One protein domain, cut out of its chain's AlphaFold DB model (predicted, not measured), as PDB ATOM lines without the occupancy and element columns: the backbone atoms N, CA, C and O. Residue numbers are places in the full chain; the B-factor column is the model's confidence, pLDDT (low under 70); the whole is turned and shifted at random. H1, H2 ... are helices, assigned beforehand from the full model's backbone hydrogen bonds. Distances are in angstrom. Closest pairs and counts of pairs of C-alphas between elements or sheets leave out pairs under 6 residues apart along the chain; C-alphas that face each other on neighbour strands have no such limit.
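AT A GLANCE: This is residues 165 to 285 of the 441 residues of a protein of Rutstroemia sp. NJR-2017a BBW (UniProt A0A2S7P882). Four helices, H2, H3, H6 and H5, stand side by side as a small up-and-down bundle, closed only just between H3 and H6, with short H4 at one of its ends. H1 packs on H2 at one end of the long axis, and the helical hairpin of H7 and H8 makes the other end, beyond H6. The printed part has 121 residues with eight named helices, H1 to H8 in order along the chain, and no named strand; the class is all helix. The whole is compact, with a radius of gyration of the C-alphas of 14.8 A, yet elongated, spanning 46 by 28 by 26 A.

HOW THE PARTS SIT: The longest helix is H6, residues 235 to 251. H5, residues 225 to 232, touches H6 through residues 238 to 242 of H6 alone, and the two form a hairpin at a shallow tilt of 15 degrees, opposite ways; the closest C-alphas, of Ile 229 and Arg 238, are 6.2 A apart. H3, residues 197 to 205, only just touches H6, with 3 pairs of C-alphas within 8 A, through residues 241 to 244 of H6 alone; the closest C-alphas are those of Met 199 and Leu 241, 7.4 A apart, and the tilt is a shallow 9 degrees, the same way. H2, residues 181 to 190, is the hub, touching four helices, and is apart from H6. It touches H5 at a shallow tilt of 27 degrees, the same way, closest at the C-alphas of Arg 190 and Asn 232, 5.8 A. It forms a hairpin with H3 at 20 degrees, closest at the C-alphas of Leu 185 and Ala 202, 7.1 A. H4, residues 209 to 212, touches H2, closest at the C-alphas of Gly 182 and Tyr 211, 4.3 A. H1, residues 168 to 178, forms a hairpin with H2 at a steep tilt of 42 degrees, closest at the C-alphas of Val 175 and Ala 184, 6.0 A. H7, residues 260 to 268, is near H6. It forms a hairpin with H8, residues 274 to 282, at 7 degrees, closest at the C-alphas of Thr 268 and Val 277, 5.9 A. Every O i to N i+4 pair is within hydrogen-bond range in H3, H5, H7 and H8, against 5 of 7 in H1, 3 of 6 in H2 and 11 of 13 in H6; H4 is too short for such a pair.

IN THESE COORDINATES: H6 measures 25.1 A from C-alpha 235 at (107.494, 85.099, 115.375) to C-alpha 251; H2 measures 15.4 A and H1 15.0 A. H1 begins at C-alpha 168, (126.860, 82.158, 116.316), and H8 ends at C-alpha 282, (93.566, 70.272, 106.477).

THE WHOLE: The C-alphas farthest apart, of Glu 170 and Gln 275, are 46.6 A apart. The printed part has no cut. The link from H4 to H5, residues 213 to 224, is long. The mean pLDDT of the printed part is 91.6, with residues 220 to 222 and 284 to 285 under 70.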
ATOM      1  N   PRO A 165     122.522  82.958 126.427       90.12
ATOM      2  CA  PRO A 165     122.588  83.333 125.015       90.12
ATOM      3  C   PRO A 165     124.030  83.299 124.510       90.12
ATOM      4  O   PRO A 165     124.953  83.678 125.234       90.12
ATOM      5  N   MET A 166     124.231  82.838 123.282       93.88
ATOM      6  CA  MET A 166     125.553  82.644 122.687       93.88
ATOM      7  C   MET A 166     125.574  83.296 121.308       93.88
ATOM      8  O   MET A 166     124.541  83.347 120.648       93.88
ATOM      9  N   LYS A 167     126.730  83.808 120.877       95.62
ATOM     10  CA  LYS A 167     126.899  84.281 119.496       95.62
ATOM     11  C   LYS A 167     127.097  83.096 118.558       95.62
ATOM     12  O   LYS A 167     127.691  82.089 118.950       95.62
ATOM     13  N   LEU A 168     126.708  83.237 117.292       96.62
ATOM     14  CA  LEU A 168     126.860  82.158 116.316       96.62
ATOM     15  C   LEU A 168     128.321  81.683 116.193       96.62
ATOM     16  O   LEU A 168     128.579  80.482 116.151       96.62
ATOM     17  N   SER A 169     129.284  82.611 116.208       96.62
ATOM     18  CA  SER A 169     130.722  82.305 116.134       96.62
ATOM     19  C   SER A 169     131.230  81.421 117.277       96.62
ATOM     20  O   SER A 169     132.172  80.656 117.092       96.62
ATOM     21  N   GLU A 170     130.620  81.527 118.457       95.44
ATOM     22  CA  GLU A 170     130.952  80.716 119.634       95.44
ATOM     23  C   GLU A 170     130.226  79.363 119.596       95.44
ATOM     24  O   GLU A 170     130.778  78.342 120.006       95.44
ATOM     25  N   LEU A 171     129.003  79.347 119.057       95.50
ATOM     26  CA  LEU A 171     128.155  78.162 118.985       95.50
ATOM     27  C   LEU A 171     128.631  77.154 117.935       95.50
ATOM     28  O   LEU A 171     128.644  75.952 118.205       95.50
ATOM     29  N   LEU A 172     129.016  77.614 116.742       95.88
ATOM     30  CA  LEU A 172     129.326  76.731 115.612       95.88
ATOM     31  C   LEU A 172     130.407  75.680 115.918       95.88
ATOM     32  O   LEU A 172     130.157  74.501 115.651       95.88
ATOM     33  N   PRO A 173     131.565  76.025 116.521       95.38
ATOM     34  CA  PRO A 173     132.572  75.026 116.875       95.38
ATOM     35  C   PRO A 173     132.041  73.962 117.843       95.38
ATOM     36  O   PRO A 173     132.385  72.787 117.721       95.38
ATOM     37  N   LEU A 174     131.179  74.354 118.789       93.88
ATOM     38  CA  LEU A 174     130.571  73.429 119.747       93.88
ATOM     39  C   LEU A 174     129.585  72.489 119.062       93.88
ATOM     40  O   LEU A 174     129.594  71.290 119.348       93.88
ATOM     41  N   VAL A 175     128.768  73.016 118.143       92.94
ATOM     42  CA  VAL A 175     127.796  72.219 117.392       92.94
ATOM     43  C   VAL A 175     128.510  71.214 116.493       92.94
ATOM     44  O   VAL A 175     128.249  70.023 116.609       92.94
ATOM     45  N   HIS A 176     129.478  71.651 115.682       92.94
ATOM     46  CA  HIS A 176     130.214  70.749 114.789       92.94
ATOM     47  C   HIS A 176     131.028  69.686 115.531       92.94
ATOM     48  O   HIS A 176     131.181  68.574 115.036       92.94
ATOM     49  N   ARG A 177     131.545  70.002 116.725       92.69
ATOM     50  CA  ARG A 177     132.276  69.029 117.546       92.69
ATOM     51  C   ARG A 177     131.355  68.018 118.228       92.69
ATOM     52  O   ARG A 177     131.778  66.894 118.484       92.69
ATOM     53  N   SER A 178     130.142  68.431 118.593       89.31
ATOM     54  CA  SER A 178     129.294  67.665 119.517       89.31
ATOM     55  C   SER A 178     128.117  66.967 118.847       89.31
ATOM     56  O   SER A 178     127.553  66.060 119.454       89.31
ATOM     57  N   TYR A 179     127.739  67.381 117.638       88.44
ATOM     58  CA  TYR A 179     126.552  66.892 116.948       88.44
ATOM     59  C   TYR A 179     126.910  66.419 115.541       88.44
ATOM     60  O   TYR A 179     127.608  67.131 114.814       88.44
ATOM     61  N   PRO A 180     126.389  65.259 115.106       90.88
ATOM     62  CA  PRO A 180     126.430  64.912 113.695       90.88
ATOM     63  C   PRO A 180     125.585  65.918 112.886       90.88
ATOM     64  O   PRO A 180     124.635  66.496 113.432       90.88
ATOM     65  N   PRO A 181     125.867  66.107 111.581       92.06
ATOM     66  CA  PRO A 181     125.186  67.100 110.744       92.06
ATOM     67  C   PRO A 181     123.654  67.044 110.826       92.06
ATOM     68  O   PRO A 181     123.007  68.070 111.031       92.06
ATOM     69  N   GLY A 182     123.070  65.842 110.805       88.75
ATOM     70  CA  GLY A 182     121.619  65.645 110.881       88.75
ATOM     71  C   GLY A 182     120.963  66.070 112.203       88.75
ATOM     72  O   GLY A 182     119.741  66.131 112.275       88.75
ATOM     73  N   HIS A 183     121.728  66.355 113.260       89.81
ATOM     74  CA  HIS A 183     121.207  66.855 114.543       89.81
ATOM     75  C   HIS A 183     121.674  68.278 114.872       89.81
ATOM     76  O   HIS A 183     121.179  68.884 115.824       89.81
ATOM     77  N   ALA A 184     122.586  68.840 114.075       92.94
ATOM     78  CA  ALA A 184     123.134  70.173 114.293       92.94
ATOM     79  C   ALA A 184     122.051  71.267 114.246       92.94
ATOM     80  O   ALA A 184     122.078  72.201 115.049       92.94
ATOM     81  N   LEU A 185     121.056  71.133 113.359       94.31
ATOM     82  CA  LEU A 185     119.991  72.128 113.194       94.31
ATOM     83  C   LEU A 185     119.147  72.310 114.465       94.31
ATOM     84  O   LEU A 185     118.839  73.437 114.848       94.31
ATOM     85  N   ALA A 186     118.823  71.223 115.168       92.50
ATOM     86  CA  ALA A 186     118.084  71.293 116.428       92.50
ATOM     87  C   ALA A 186     118.870  72.038 117.523       92.50
ATOM     88  O   ALA A 186     118.275  72.739 118.343       92.50
ATOM     89  N   ALA A 187     120.200  71.904 117.546       91.88
ATOM     90  CA  ALA A 187     121.061  72.645 118.468       91.88
ATOM     91  C   ALA A 187     121.101  74.144 118.123       91.88
ATOM     92  O   ALA A 187     121.013  74.984 119.019       91.88
ATOM     93  N   LEU A 188     121.162  74.471 116.827       95.12
ATOM     94  CA  LEU A 188     121.105  75.848 116.333       95.12
ATOM     95  C   LEU A 188     119.788  76.537 116.727       95.12
ATOM     96  O   LEU A 188     119.820  77.646 117.255       95.12
ATOM     97  N   ILE A 189     118.645  75.868 116.536       95.38
ATOM     98  CA  ILE A 189     117.311  76.412 116.861       95.38
ATOM     99  C   ILE A 189     117.156  76.671 118.364       95.38
ATOM    100  O   ILE A 189     116.658  77.719 118.754       95.38
ATOM    101  N   ARG A 190     117.631  75.776 119.237       93.12
ATOM    102  CA  ARG A 190     117.548  75.984 120.699       93.12
ATOM    103  C   ARG A 190     118.346  77.187 121.205       93.12
ATOM    104  O   ARG A 190     118.087  77.685 122.296       93.12
ATOM    105  N   LYS A 191     119.362  77.617 120.459       94.75
ATOM    106  CA  LYS A 191     120.218  78.761 120.807       94.75
ATOM    107  C   LYS A 191     119.963  79.975 119.930       94.75
ATOM    108  O   LYS A 191     120.786  80.887 119.930       94.75
ATOM    109  N   TRP A 192     118.839  79.984 119.217       97.06
ATOM    110  CA  TRP A 192     118.522  81.002 118.233       97.06
ATOM    111  C   TRP A 192     118.631  82.414 118.799       97.06
ATOM    112  O   TRP A 192     118.094  82.709 119.868       97.06
ATOM    113  N   GLN A 193     119.311  83.290 118.063       96.00
ATOM    114  CA  GLN A 193     119.330  84.727 118.312       96.00
ATOM    115  C   GLN A 193     118.783  85.452 117.082       96.00
ATOM    116  O   GLN A 193     119.082  85.095 115.945       96.00
ATOM    117  N   ALA A 194     117.984  86.491 117.319       93.62
ATOM    118  CA  ALA A 194     117.336  87.300 116.284       93.62
ATOM    119  C   ALA A 194     118.292  88.337 115.653       93.62
ATOM    120  O   ALA A 194     117.921  89.488 115.434       93.62
ATOM    121  N   ASP A 195     119.556  87.967 115.443       92.81
ATOM    122  CA  ASP A 195     120.610  88.826 114.879       92.81
ATOM    123  C   ASP A 195     120.758  88.663 113.352       92.81
ATOM    124  O   ASP A 195     121.526  89.373 112.700       92.81
ATOM    125  N   GLY A 196     120.011  87.719 112.770       95.12
ATOM    126  CA  GLY A 196     120.059  87.351 111.359       95.12
ATOM    127  C   GLY A 196     121.240  86.454 110.970       95.12
ATOM    128  O   GLY A 196     121.218  85.885 109.875       95.12
ATOM    129  N   GLU A 197     122.249  86.272 111.825       97.19
ATOM    130  CA  GLU A 197     123.363  85.352 111.570       97.19
ATOM    131  C   GLU A 197     122.882  83.902 111.635       97.19
ATOM    132  O   GLU A 197     123.173  83.108 110.737       97.19
ATOM    133  N   TYR A 198     122.064  83.582 112.642       97.62
ATOM    134  CA  TYR A 198     121.451  82.262 112.806       97.62
ATOM    135  C   TYR A 198     120.602  81.870 111.600       97.62
ATOM    136  O   TYR A 198     120.746  80.764 111.077       97.62
ATOM    137  N   MET A 199     119.783  82.801 111.101       97.81
ATOM    138  CA  MET A 199     118.983  82.590 109.898       97.81
ATOM    139  C   MET A 199     119.871  82.278 108.693       97.81
ATOM    140  O   MET A 199     119.667  81.270 108.022       97.81
ATOM    141  N   LYS A 200     120.899  83.093 108.436       97.88
ATOM    142  CA  LYS A 200     121.834  82.862 107.322       97.88
ATOM    143  C   LYS A 200     122.530  81.504 107.428       97.88
ATOM    144  O   LYS A 200     122.688  80.829 106.411       97.88
ATOM    145  N   CYS A 201     122.914  81.101 108.638       97.94
ATOM    146  CA  CYS A 201     123.528  79.804 108.897       97.94
ATOM    147  C   CYS A 201     122.558  78.643 108.662       97.94
ATOM    148  O   CYS A 201     122.903  77.679 107.988       97.94
ATOM    149  N   ALA A 202     121.324  78.738 109.157       97.75
ATOM    150  CA  ALA A 202     120.311  77.720 108.901       97.75
ATOM    151  C   ALA A 202     120.080  77.555 107.390       97.75
ATOM    152  O   ALA A 202     120.101  76.440 106.877       97.75
ATOM    153  N   MET A 203     119.963  78.662 106.651       98.00
ATOM    154  CA  MET A 203     119.777  78.635 105.197       98.00
ATOM    155  C   MET A 203     120.969  78.046 104.435       98.00
ATOM    156  O   MET A 203     120.777  77.495 103.352       98.00
ATOM    157  N   SER A 204     122.198  78.165 104.949       98.00
ATOM    158  CA  SER A 204     123.355  77.513 104.331       98.00
ATOM    159  C   SER A 204     123.351  76.007 104.595       98.00
ATOM    160  O   SER A 204     123.580  75.241 103.663       98.00
ATOM    161  N   TRP A 205     123.005  75.579 105.812       97.56
ATOM    162  CA  TRP A 205     122.891  74.163 106.173       97.56
ATOM    163  C   TRP A 205     121.772  73.450 105.416       97.56
ATOM    164  O   TRP A 205     121.970  72.332 104.956       97.56
ATOM    165  N   LEU A 206     120.631  74.105 105.189       97.88
ATOM    166  CA  LEU A 206     119.507  73.524 104.440       97.88
ATOM    167  C   LEU A 206     119.818  73.240 102.958       97.88
ATOM    168  O   LEU A 206     119.058  72.542 102.284       97.88
ATOM    169  N   LYS A 207     120.934  73.750 102.425       97.56
ATOM    170  CA  LYS A 207     121.413  73.404 101.077       97.56
ATOM    171  C   LYS A 207     122.165  72.076 101.039       97.56
ATOM    172  O   LYS A 207     122.294  71.503  99.961       97.56
ATOM    173  N   ASP A 208     122.651  71.600 102.180       97.31
ATOM    174  CA  ASP A 208     123.414  70.365 102.302       97.31
ATOM    175  C   ASP A 208     122.495  69.225 102.794       97.31
ATOM    176  O   ASP A 208     121.899  69.327 103.875       97.31
ATOM    177  N   PRO A 209     122.360  68.123 102.028       96.81
ATOM    178  CA  PRO A 209     121.502  67.003 102.404       96.81
ATOM    179  C   PRO A 209     121.886  66.375 103.751       96.81
ATOM    180  O   PRO A 209     121.001  65.879 104.449       96.81
ATOM    181  N   ALA A 210     123.158  66.440 104.169       95.88
ATOM    182  CA  ALA A 210     123.616  65.861 105.434       95.88
ATOM    183  C   ALA A 210     122.939  66.496 106.661       95.88
ATOM    184  O   ALA A 210     122.688  65.810 107.653       95.88
ATOM    185  N   TYR A 211     122.597  67.786 106.589       95.38
ATOM    186  CA  TYR A 211     121.891  68.507 107.657       95.38
ATOM    187  C   TYR A 211     120.369  68.333 107.595       95.38
ATOM    188  O   TYR A 211     119.666  68.675 108.545       95.38
ATOM    189  N   CYS A 212     119.845  67.802 106.488       96.00
ATOM    190  CA  CYS A 212     118.409  67.723 106.232       96.00
ATOM    191  C   CYS A 212     117.784  66.378 106.628       96.00
ATOM    192  O   CYS A 212     116.561  66.279 106.727       96.00
ATOM    193  N   THR A 213     118.607  65.356 106.875       92.75
ATOM    194  CA  THR A 213     118.190  63.960 107.100       92.75
ATOM    195  C   THR A 213     117.100  63.796 108.159       92.75
ATOM    196  O   THR A 213     116.189  62.998 107.968       92.75
ATOM    197  N   ASN A 214     117.136  64.593 109.230       91.25
ATOM    198  CA  ASN A 214     116.194  64.482 110.345       91.25
ATOM    199  C   ASN A 214     115.168  65.622 110.420       91.25
ATOM    200  O   ASN A 214     114.499  65.755 111.445       91.25
ATOM    201  N   ILE A 215     115.005  66.445 109.374       93.81
ATOM    202  CA  ILE A 215     114.027  67.557 109.376       93.81
ATOM    203  C   ILE A 215     112.628  67.056 109.751       93.81
ATOM    204  O   ILE A 215     111.952  67.656 110.586       93.81
ATOM    205  N   LEU A 216     112.225  65.927 109.163       92.56
ATOM    206  CA  LEU A 216     110.916  65.311 109.369       92.56
ATOM    207  C   LEU A 216     110.880  64.333 110.549       92.56
ATOM    208  O   LEU A 216     109.866  63.664 110.740       92.56
ATOM    209  N   GLY A 217     111.964  64.227 111.316       88.44
ATOM    210  CA  GLY A 217     112.080  63.352 112.475       88.44
ATOM    211  C   GLY A 217     111.512  63.967 113.753       88.44
ATOM    212  O   GLY A 217     111.468  65.187 113.930       88.44
ATOM    213  N   THR A 218     111.126  63.100 114.684       80.88
ATOM    214  CA  THR A 218     110.900  63.453 116.090       80.88
ATOM    215  C   THR A 218     112.033  62.919 116.941       80.88
ATOM    216  O   THR A 218     112.330  61.726 116.897       80.88
ATOM    217  N   SER A 219     112.631  63.780 117.758       70.31
ATOM    218  CA  SER A 219     113.476  63.327 118.858       70.31
ATOM    219  C   SER A 219     112.602  63.002 120.067       70.31
ATOM    220  O   SER A 219     111.681  63.756 120.388       70.31
ATOM    221  N   GLN A 220     112.921  61.909 120.764       58.66
ATOM    222  CA  GLN A 220     112.255  61.528 122.015       58.66
ATOM    223  C   GLN A 220     112.395  62.599 123.108       58.66
ATOM    224  O   GLN A 220     111.524  62.710 123.963       58.66
ATOM    225  N   THR A 221     113.469  63.396 123.079       54.50
ATOM    226  CA  THR A 221     113.764  64.409 124.108       54.50
ATOM    227  C   THR A 221     113.491  65.838 123.649       54.50
ATOM    228  O   THR A 221     113.147  66.684 124.468       54.50
ATOM    229  N   ALA A 222     113.619  66.117 122.348       59.66
ATOM    230  CA  ALA A 222     113.583  67.480 121.808       59.66
ATOM    231  C   ALA A 222     112.275  67.858 121.099       59.66
ATOM    232  O   ALA A 222     112.136  68.987 120.636       59.66
ATOM    233  N   GLY A 223     111.347  66.913 120.929       78.44
ATOM    234  CA  GLY A 223     110.228  67.091 120.006       78.44
ATOM    235  C   GLY A 223     110.693  67.120 118.544       78.44
ATOM    236  O   GLY A 223     111.734  66.560 118.191       78.44
ATOM    237  N   ASN A 224     109.898  67.732 117.666       90.12
ATOM    238  CA  ASN A 224     110.270  67.954 116.265       90.12
ATOM    239  C   ASN A 224     110.817  69.374 116.051       90.12
ATOM    240  O   ASN A 224     110.561  70.283 116.843       90.12
ATOM    241  N   HIS A 225     111.541  69.570 114.948       93.00
ATOM    242  CA  HIS A 225     112.137  70.860 114.596       93.00
ATOM    243  C   HIS A 225     111.116  72.001 114.545       93.00
ATOM    244  O   HIS A 225     111.428  73.113 114.955       93.00
ATOM    245  N   PHE A 226     109.893  71.740 114.090       94.56
ATOM    246  CA  PHE A 226     108.866  72.769 113.941       94.56
ATOM    247  C   PHE A 226     108.332  73.268 115.290       94.56
ATOM    248  O   PHE A 226     108.165  74.471 115.485       94.56
ATOM    249  N   LYS A 227     108.182  72.374 116.269       92.31
ATOM    250  CA  LYS A 227     107.879  72.753 117.653       92.31
ATOM    251  C   LYS A 227     109.029  73.532 118.299       92.31
ATOM    252  O   LYS A 227     108.791  74.541 118.953       92.31
ATOM    253  N   LEU A 228     110.279  73.133 118.044       93.31
ATOM    254  CA  LEU A 228     111.448  73.886 118.516       93.31
ATOM    255  C   LEU A 228     111.497  75.307 117.937       93.31
ATOM    256  O   LEU A 228     111.884  76.235 118.647       93.31
ATOM    257  N   ILE A 229     111.095  75.493 116.675       95.44
ATOM    258  CA  ILE A 229     110.982  76.820 116.046       95.44
ATOM    259  C   ILE A 229     109.960  77.676 116.800       95.44
ATOM    260  O   ILE A 229     110.228  78.833 117.116       95.44
ATOM    261  N   ASP A 230     108.814  77.103 117.147       93.00
ATOM    262  CA  ASP A 230     107.778  77.793 117.912       93.00
ATOM    263  C   ASP A 230     108.202  78.199 119.325       93.00
ATOM    264  O   ASP A 230     107.740  79.215 119.850       93.00
ATOM    265  N   GLU A 231     109.074  77.418 119.946       93.38
ATOM    266  CA  GLU A 231     109.550  77.678 121.302       93.38
ATOM    267  C   GLU A 231     110.704  78.688 121.325       93.38
ATOM    268  O   GLU A 231     110.764  79.522 122.226       93.38
ATOM    269  N   ASN A 232     111.599  78.655 120.329       95.00
ATOM    270  CA  ASN A 232     112.891  79.350 120.408       95.00
ATOM    271  C   ASN A 232     113.078  80.474 119.378       95.00
ATOM    272  O   ASN A 232     113.897  81.366 119.591       95.00
ATOM    273  N   VAL A 233     112.339  80.468 118.268       96.06
ATOM    274  CA  VAL A 233     112.509  81.455 117.191       96.06
ATOM    275  C   VAL A 233     111.474  82.576 117.352       96.06
ATOM    276  O   VAL A 233     110.301  82.302 117.628       96.06
ATOM    277  N   PRO A 234     111.839  83.858 117.185       94.50
ATOM    278  CA  PRO A 234     110.876  84.957 117.195       94.50
ATOM    279  C   PRO A 234     109.857  84.840 116.061       94.50
ATOM    280  O   PRO A 234     110.200  84.459 114.943       94.50
ATOM    281  N   PHE A 235     108.609  85.234 116.322       89.69
ATOM    282  CA  PHE A 235     107.494  85.099 115.375       89.69
ATOM    283  C   PHE A 235     107.789  85.565 113.930       89.69
ATOM    284  O   PHE A 235     107.468  84.803 113.018       89.69
ATOM    285  N   PRO A 236     108.440  86.727 113.680       89.75
ATOM    286  CA  PRO A 236     108.723  87.185 112.314       89.75
ATOM    287  C   PRO A 236     109.585  86.218 111.491       89.75
ATOM    288  O   PRO A 236     109.474  86.180 110.271       89.75
ATOM    289  N   GLU A 237     110.431  85.427 112.153       95.12
ATOM    290  CA  GLU A 237     111.383  84.518 111.511       95.12
ATOM    291  C   GLU A 237     110.851  83.082 111.382       95.12
ATOM    292  O   GLU A 237     111.320  82.326 110.525       95.12
ATOM    293  N   ARG A 238     109.835  82.703 112.176       94.88
ATOM    294  CA  ARG A 238     109.271  81.338 112.185       94.88
ATOM    295  C   ARG A 238     108.735  80.919 110.829       94.88
ATOM    296  O   ARG A 238     108.979  79.790 110.409       94.88
ATOM    297  N   LEU A 239     108.017  81.820 110.156       93.94
ATOM    298  CA  LEU A 239     107.409  81.557 108.851       93.94
ATOM    299  C   LEU A 239     108.478  81.250 107.806       93.94
ATOM    300  O   LEU A 239     108.394  80.236 107.113       93.94
ATOM    301  N   THR A 240     109.504  82.098 107.727       95.31
ATOM    302  CA  THR A 240     110.612  81.937 106.783       95.31
ATOM    303  C   THR A 240     111.375  80.649 107.052       95.31
ATOM    304  O   THR A 240     111.542  79.845 106.141       95.31
ATOM    305  N   LEU A 241     111.784  80.409 108.300       97.19
ATOM    306  CA  LEU A 241     112.550  79.215 108.642       97.19
ATOM    307  C   LEU A 241     111.744  77.935 108.389       97.19
ATOM    308  O   LEU A 241     112.224  77.035 107.707       97.19
ATOM    309  N   THR A 242     110.494  77.876 108.853       96.88
ATOM    310  CA  THR A 242     109.609  76.716 108.643       96.88
ATOM    311  C   THR A 242     109.400  76.425 107.158       96.88
ATOM    312  O   THR A 242     109.515  75.275 106.732       96.88
ATOM    313  N   LYS A 243     109.132  77.463 106.354       96.31
ATOM    314  CA  LYS A 243     108.955  77.339 104.899       96.31
ATOM    315  C   LYS A 243     110.198  76.741 104.236       96.31
ATOM    316  O   LYS A 243     110.073  75.845 103.404       96.31
ATOM    317  N   GLU A 244     111.386  77.192 104.624       97.44
ATOM    318  CA  GLU A 244     112.642  76.714 104.041       97.44
ATOM    319  C   GLU A 244     113.013  75.295 104.505       97.44
ATOM    320  O   GLU A 244     113.457  74.502 103.676       97.44
ATOM    321  N   LEU A 245     112.732  74.903 105.760       97.31
ATOM    322  CA  LEU A 245     112.857  73.495 106.183       97.31
ATOM    323  C   LEU A 245     111.967  72.575 105.335       97.31
ATOM    324  O   LEU A 245     112.402  71.511 104.890       97.31
ATOM    325  N   LEU A 246     110.720  72.980 105.090       97.12
ATOM    326  CA  LEU A 246     109.782  72.197 104.287       97.12
ATOM    327  C   LEU A 246     110.246  72.087 102.830       97.12
ATOM    328  O   LEU A 246     110.239  70.984 102.281       97.12
ATOM    329  N   LYS A 247     110.727  73.176 102.220       97.38
ATOM    330  CA  LYS A 247     111.334  73.135 100.878       97.38
ATOM    331  C   LYS A 247     112.545  72.206 100.829       97.38
ATOM    332  O   LYS A 247     112.612  71.357  99.942       97.38
ATOM    333  N   ALA A 248     113.453  72.309 101.798       97.81
ATOM    334  CA  ALA A 248     114.618  71.434 101.900       97.81
ATOM    335  C   ALA A 248     114.208  69.957 102.019       97.81
ATOM    336  O   ALA A 248     114.788  69.101 101.353       97.81
ATOM    337  N   SER A 249     113.142  69.656 102.770       97.06
ATOM    338  CA  SER A 249     112.619  68.288 102.885       97.06
ATOM    339  C   SER A 249     112.130  67.702 101.553       97.06
ATOM    340  O   SER A 249     112.197  66.488 101.350       97.06
ATOM    341  N   ILE A 250     111.649  68.550 100.636       96.94
ATOM    342  CA  ILE A 250     111.231  68.148  99.287       96.94
ATOM    343  C   ILE A 250     112.452  67.977  98.385       96.94
ATOM    344  O   ILE A 250     112.547  66.959  97.703       96.94
ATOM    345  N   ILE A 251     113.364  68.956  98.384       96.81
ATOM    346  CA  ILE A 251     114.563  68.974  97.529       96.81
ATOM    347  C   ILE A 251     115.449  67.759  97.809       96.81
ATOM    348  O   ILE A 251     115.902  67.102  96.878       96.81
ATOM    349  N   HIS A 252     115.656  67.438  99.086       96.44
ATOM    350  CA  HIS A 252     116.559  66.366  99.512       96.44
ATOM    351  C   HIS A 252     115.854  65.029  99.755       96.44
ATOM    352  O   HIS A 252     116.451  64.123 100.325       96.44
ATOM    353  N   HIS A 253     114.582  64.897  99.361       95.31
ATOM    354  CA  HIS A 253     113.802  63.661  99.502       95.31
ATOM    355  C   HIS A 253     113.843  63.047 100.915       95.31
ATOM    356  O   HIS A 253     113.902  61.829 101.076       95.31
ATOM    357  N   VAL A 254     113.784  63.894 101.947       95.06
ATOM    358  CA  VAL A 254     113.895  63.470 103.352       95.06
ATOM    359  C   VAL A 254     112.805  62.450 103.667       95.06
ATOM    360  O   VAL A 254     111.640  62.683 103.343       95.06
ATOM    361  N   GLN A 255     113.153  61.308 104.254       93.19
ATOM    362  CA  GLN A 255     112.160  60.276 104.545       93.19
ATOM    363  C   GLN A 255     111.219  60.734 105.670       93.19
ATOM    364  O   GLN A 255     111.680  61.359 106.631       93.19
ATOM    365  N   PRO A 256     109.904  60.477 105.556       91.94
ATOM    366  CA  PRO A 256     108.986  60.736 106.653       91.94
ATOM    367  C   PRO A 256     109.330  59.838 107.844       91.94
ATOM    368  O   PRO A 256     109.844  58.731 107.690       91.94
ATOM    369  N   SER A 257     109.035  60.325 109.042       90.00
ATOM    370  CA  SER A 257     109.125  59.541 110.270       90.00
ATOM    371  C   SER A 257     107.742  59.044 110.703       90.00
ATOM    372  O   SER A 257     106.733  59.330 110.062       90.00
ATOM    373  N   TRP A 258     107.697  58.274 111.789       86.62
ATOM    374  CA  TRP A 258     106.488  57.628 112.316       86.62
ATOM    375  C   TRP A 258     105.293  58.537 112.671       86.62
ATOM    376  O   TRP A 258     104.160  58.106 112.463       86.62
ATOM    377  N   PRO A 259     105.476  59.747 113.231       87.38
ATOM    378  CA  PRO A 259     104.372  60.639 113.557       87.38
ATOM    379  C   PRO A 259     103.453  60.906 112.365       87.38
ATOM    380  O   PRO A 259     103.915  61.173 111.254       87.38
ATOM    381  N   ILE A 260     102.143  60.922 112.627       85.94
ATOM    382  CA  ILE A 260     101.096  61.069 111.602       85.94
ATOM    383  C   ILE A 260     101.337  62.301 110.733       85.94
ATOM    384  O   ILE A 260     101.163  62.252 109.519       85.94
ATOM    385  N   TRP A 261     101.770  63.405 111.338       88.62
ATOM    386  CA  TRP A 261     102.052  64.639 110.619       88.62
ATOM    387  C   TRP A 261     103.181  64.496 109.593       88.62
ATOM    388  O   TRP A 261     103.123  65.090 108.515       88.62
ATOM    389  N   SER A 262     104.199  63.703 109.930       91.56
ATOM    390  CA  SER A 262     105.388  63.492 109.111       91.56
ATOM    391  C   SER A 262     105.044  62.612 107.920       91.56
ATOM    392  O   SER A 262     105.372  62.961 106.787       91.56
ATOM    393  N   VAL A 263     104.269  61.547 108.154       89.88
ATOM    394  CA  VAL A 263     103.674  60.714 107.098       89.88
ATOM    395  C   VAL A 263     102.759  61.546 106.200       89.88
ATOM    396  O   VAL A 263     102.918  61.537 104.982       89.88
ATOM    397  N   ALA A 264     101.840  62.327 106.775       90.00
ATOM    398  CA  ALA A 264     100.909  63.155 106.012       90.00
ATOM    399  C   ALA A 264     101.647  64.150 105.104       90.00
ATOM    400  O   ALA A 264     101.300  64.285 103.929       90.00
ATOM    401  N   TRP A 265     102.696  64.809 105.605       93.50
ATOM    402  CA  TRP A 265     103.562  65.662 104.789       93.50
ATOM    403  C   TRP A 265     104.340  64.871 103.726       93.50
ATOM    404  O   TRP A 265     104.379  65.270 102.558       93.50
ATOM    405  N   GLY A 266     104.927  63.741 104.127       92.88
ATOM    406  CA  GLY A 266     105.703  62.844 103.277       92.88
ATOM    407  C   GLY A 266     104.926  62.325 102.072       92.88
ATOM    408  O   GLY A 266     105.494  62.254 100.988       92.88
ATOM    409  N   GLU A 267     103.631  62.060 102.233       90.75
ATOM    410  CA  GLU A 267     102.722  61.692 101.144       90.75
ATOM    411  C   GLU A 267     102.292  62.917 100.328       90.75
ATOM    412  O   GLU A 267     102.364  62.931  99.097       90.75
ATOM    413  N   THR A 268     101.892  63.997 101.010       93.81
ATOM    414  CA  THR A 268     101.352  65.205 100.362       93.81
ATOM    415  C   THR A 268     102.318  65.806  99.352       93.81
ATOM    416  O   THR A 268     101.891  66.267  98.293       93.81
ATOM    417  N   ARG A 269     103.627  65.761  99.619       93.50
ATOM    418  CA  ARG A 269     104.626  66.333  98.708       93.50
ATOM    419  C   ARG A 269     104.655  65.690  97.320       93.50
ATOM    420  O   ARG A 269     105.233  66.297  96.423       93.50
ATOM    421  N   TYR A 270     104.074  64.511  97.108       93.31
ATOM    422  CA  TYR A 270     104.029  63.863  95.790       93.31
ATOM    423  C   TYR A 270     102.742  64.145  95.008       93.31
ATOM    424  O   TYR A 270     102.661  63.846  93.815       93.31
ATOM    425  N   ILE A 271     101.759  64.767  95.649       94.75
ATOM    426  CA  ILE A 271     100.440  65.012  95.077       94.75
ATOM    427  C   ILE A 271     100.501  66.168  94.081       94.75
ATOM    428  O   ILE A 271     101.107  67.204  94.346       94.75
ATOM    429  N   GLN A 272      99.862  65.967  92.926       94.50
ATOM    430  CA  GLN A 272      99.767  66.951  91.840       94.50
ATOM    431  C   GLN A 272      98.424  67.690  91.818       94.50
ATOM    432  O   GLN A 272      98.293  68.717  91.158       94.50
ATOM    433  N   ASP A 273      97.418  67.157  92.512       94.56
ATOM    434  CA  ASP A 273      96.086  67.743  92.596       94.56
ATOM    435  C   ASP A 273      95.951  68.641  93.832       94.56
ATOM    436  O   ASP A 273      96.144  68.206  94.970       94.56
ATOM    437  N   TRP A 274      95.591  69.904  93.607       95.44
ATOM    438  CA  TRP A 274      95.524  70.907  94.665       95.44
ATOM    439  C   TRP A 274      94.456  70.605  95.723       95.44
ATOM    440  O   TRP A 274      94.675  70.815  96.918       95.44
ATOM    441  N   GLN A 275      93.306  70.071  95.313       93.06
ATOM    442  CA  GLN A 275      92.223  69.746  96.241       93.06
ATOM    443  C   GLN A 275      92.618  68.602  97.178       93.06
ATOM    444  O   GLN A 275      92.373  68.668  98.383       93.06
ATOM    445  N   THR A 276      93.320  67.600  96.654       92.62
ATOM    446  CA  THR A 276      93.861  66.493  97.445       92.62
ATOM    447  C   THR A 276      94.964  66.968  98.399       92.62
ATOM    448  O   THR A 276      95.001  66.528  99.548       92.62
ATOM    449  N   VAL A 277      95.816  67.919  97.988       93.81
ATOM    450  CA  VAL A 277      96.782  68.569  98.899       93.81
ATOM    451  C   VAL A 277      96.063  69.229 100.074       93.81
ATOM    452  O   VAL A 277      96.411  68.972 101.228       93.81
ATOM    453  N   LYS A 278      95.030  70.038  99.804       91.44
ATOM    454  CA  LYS A 278      94.233  70.679 100.859       91.44
ATOM    455  C   LYS A 278      93.585  69.652 101.776       91.44
ATOM    456  O   LYS A 278      93.657  69.788 102.994       91.44
ATOM    457  N   TYR A 279      93.001  68.601 101.211       89.69
ATOM    458  CA  TYR A 279      92.405  67.528 101.996       89.69
ATOM    459  C   TYR A 279      93.431  66.828 102.895       89.69
ATOM    460  O   TYR A 279      93.143  66.558 104.056       89.69
ATOM    461  N   ASN A 280      94.649  66.577 102.422       87.81
ATOM    462  CA  ASN A 280      95.659  65.928 103.251       87.81
ATOM    463  C   ASN A 280      96.192  66.844 104.361       87.81
ATOM    464  O   ASN A 280      96.355  66.385 105.491       87.81
ATOM    465  N   LEU A 281      96.420  68.128 104.066       87.81
ATOM    466  CA  LEU A 281      96.952  69.086 105.042       87.81
ATOM    467  C   LEU A 281      95.906  69.559 106.060       87.81
ATOM    468  O   LEU A 281      96.247  69.752 107.227       87.81
ATOM    469  N   PHE A 282      94.650  69.746 105.639       82.88
ATOM    470  CA  PHE A 282      93.566  70.272 106.477       82.88
ATOM    471  C   PHE A 282      92.541  69.220 106.897       82.88
ATOM    472  O   PHE A 282      91.880  69.402 107.909       82.88
ATOM    473  N   GLY A 283      92.395  68.104 106.185       70.62
ATOM    474  CA  GLY A 283      91.521  66.994 106.593       70.62
ATOM    475  C   GLY A 283      92.106  66.147 107.731       70.62
ATOM    476  O   GLY A 283      91.403  65.335 108.330       70.62
ATOM    477  N   ALA A 284      93.381  66.342 108.078       56.25
ATOM    478  CA  ALA A 284      94.036  65.734 109.241       56.25
ATOM    479  C   ALA A 284      93.810  66.513 110.564       56.25
ATOM    480  O   ALA A 284      94.475  66.261 111.571       56.25
ATOM    481  N   SER A 285      92.883  67.475 110.564       48.47
ATOM    482  CA  SER A 285      92.807  68.596 111.512       48.47
ATOM    483  C   SER A 285      92.339  68.318 112.945       48.47
ATOM    484  O   SER A 285      92.264  69.276 113.703       48.47
TER     485      SER A 285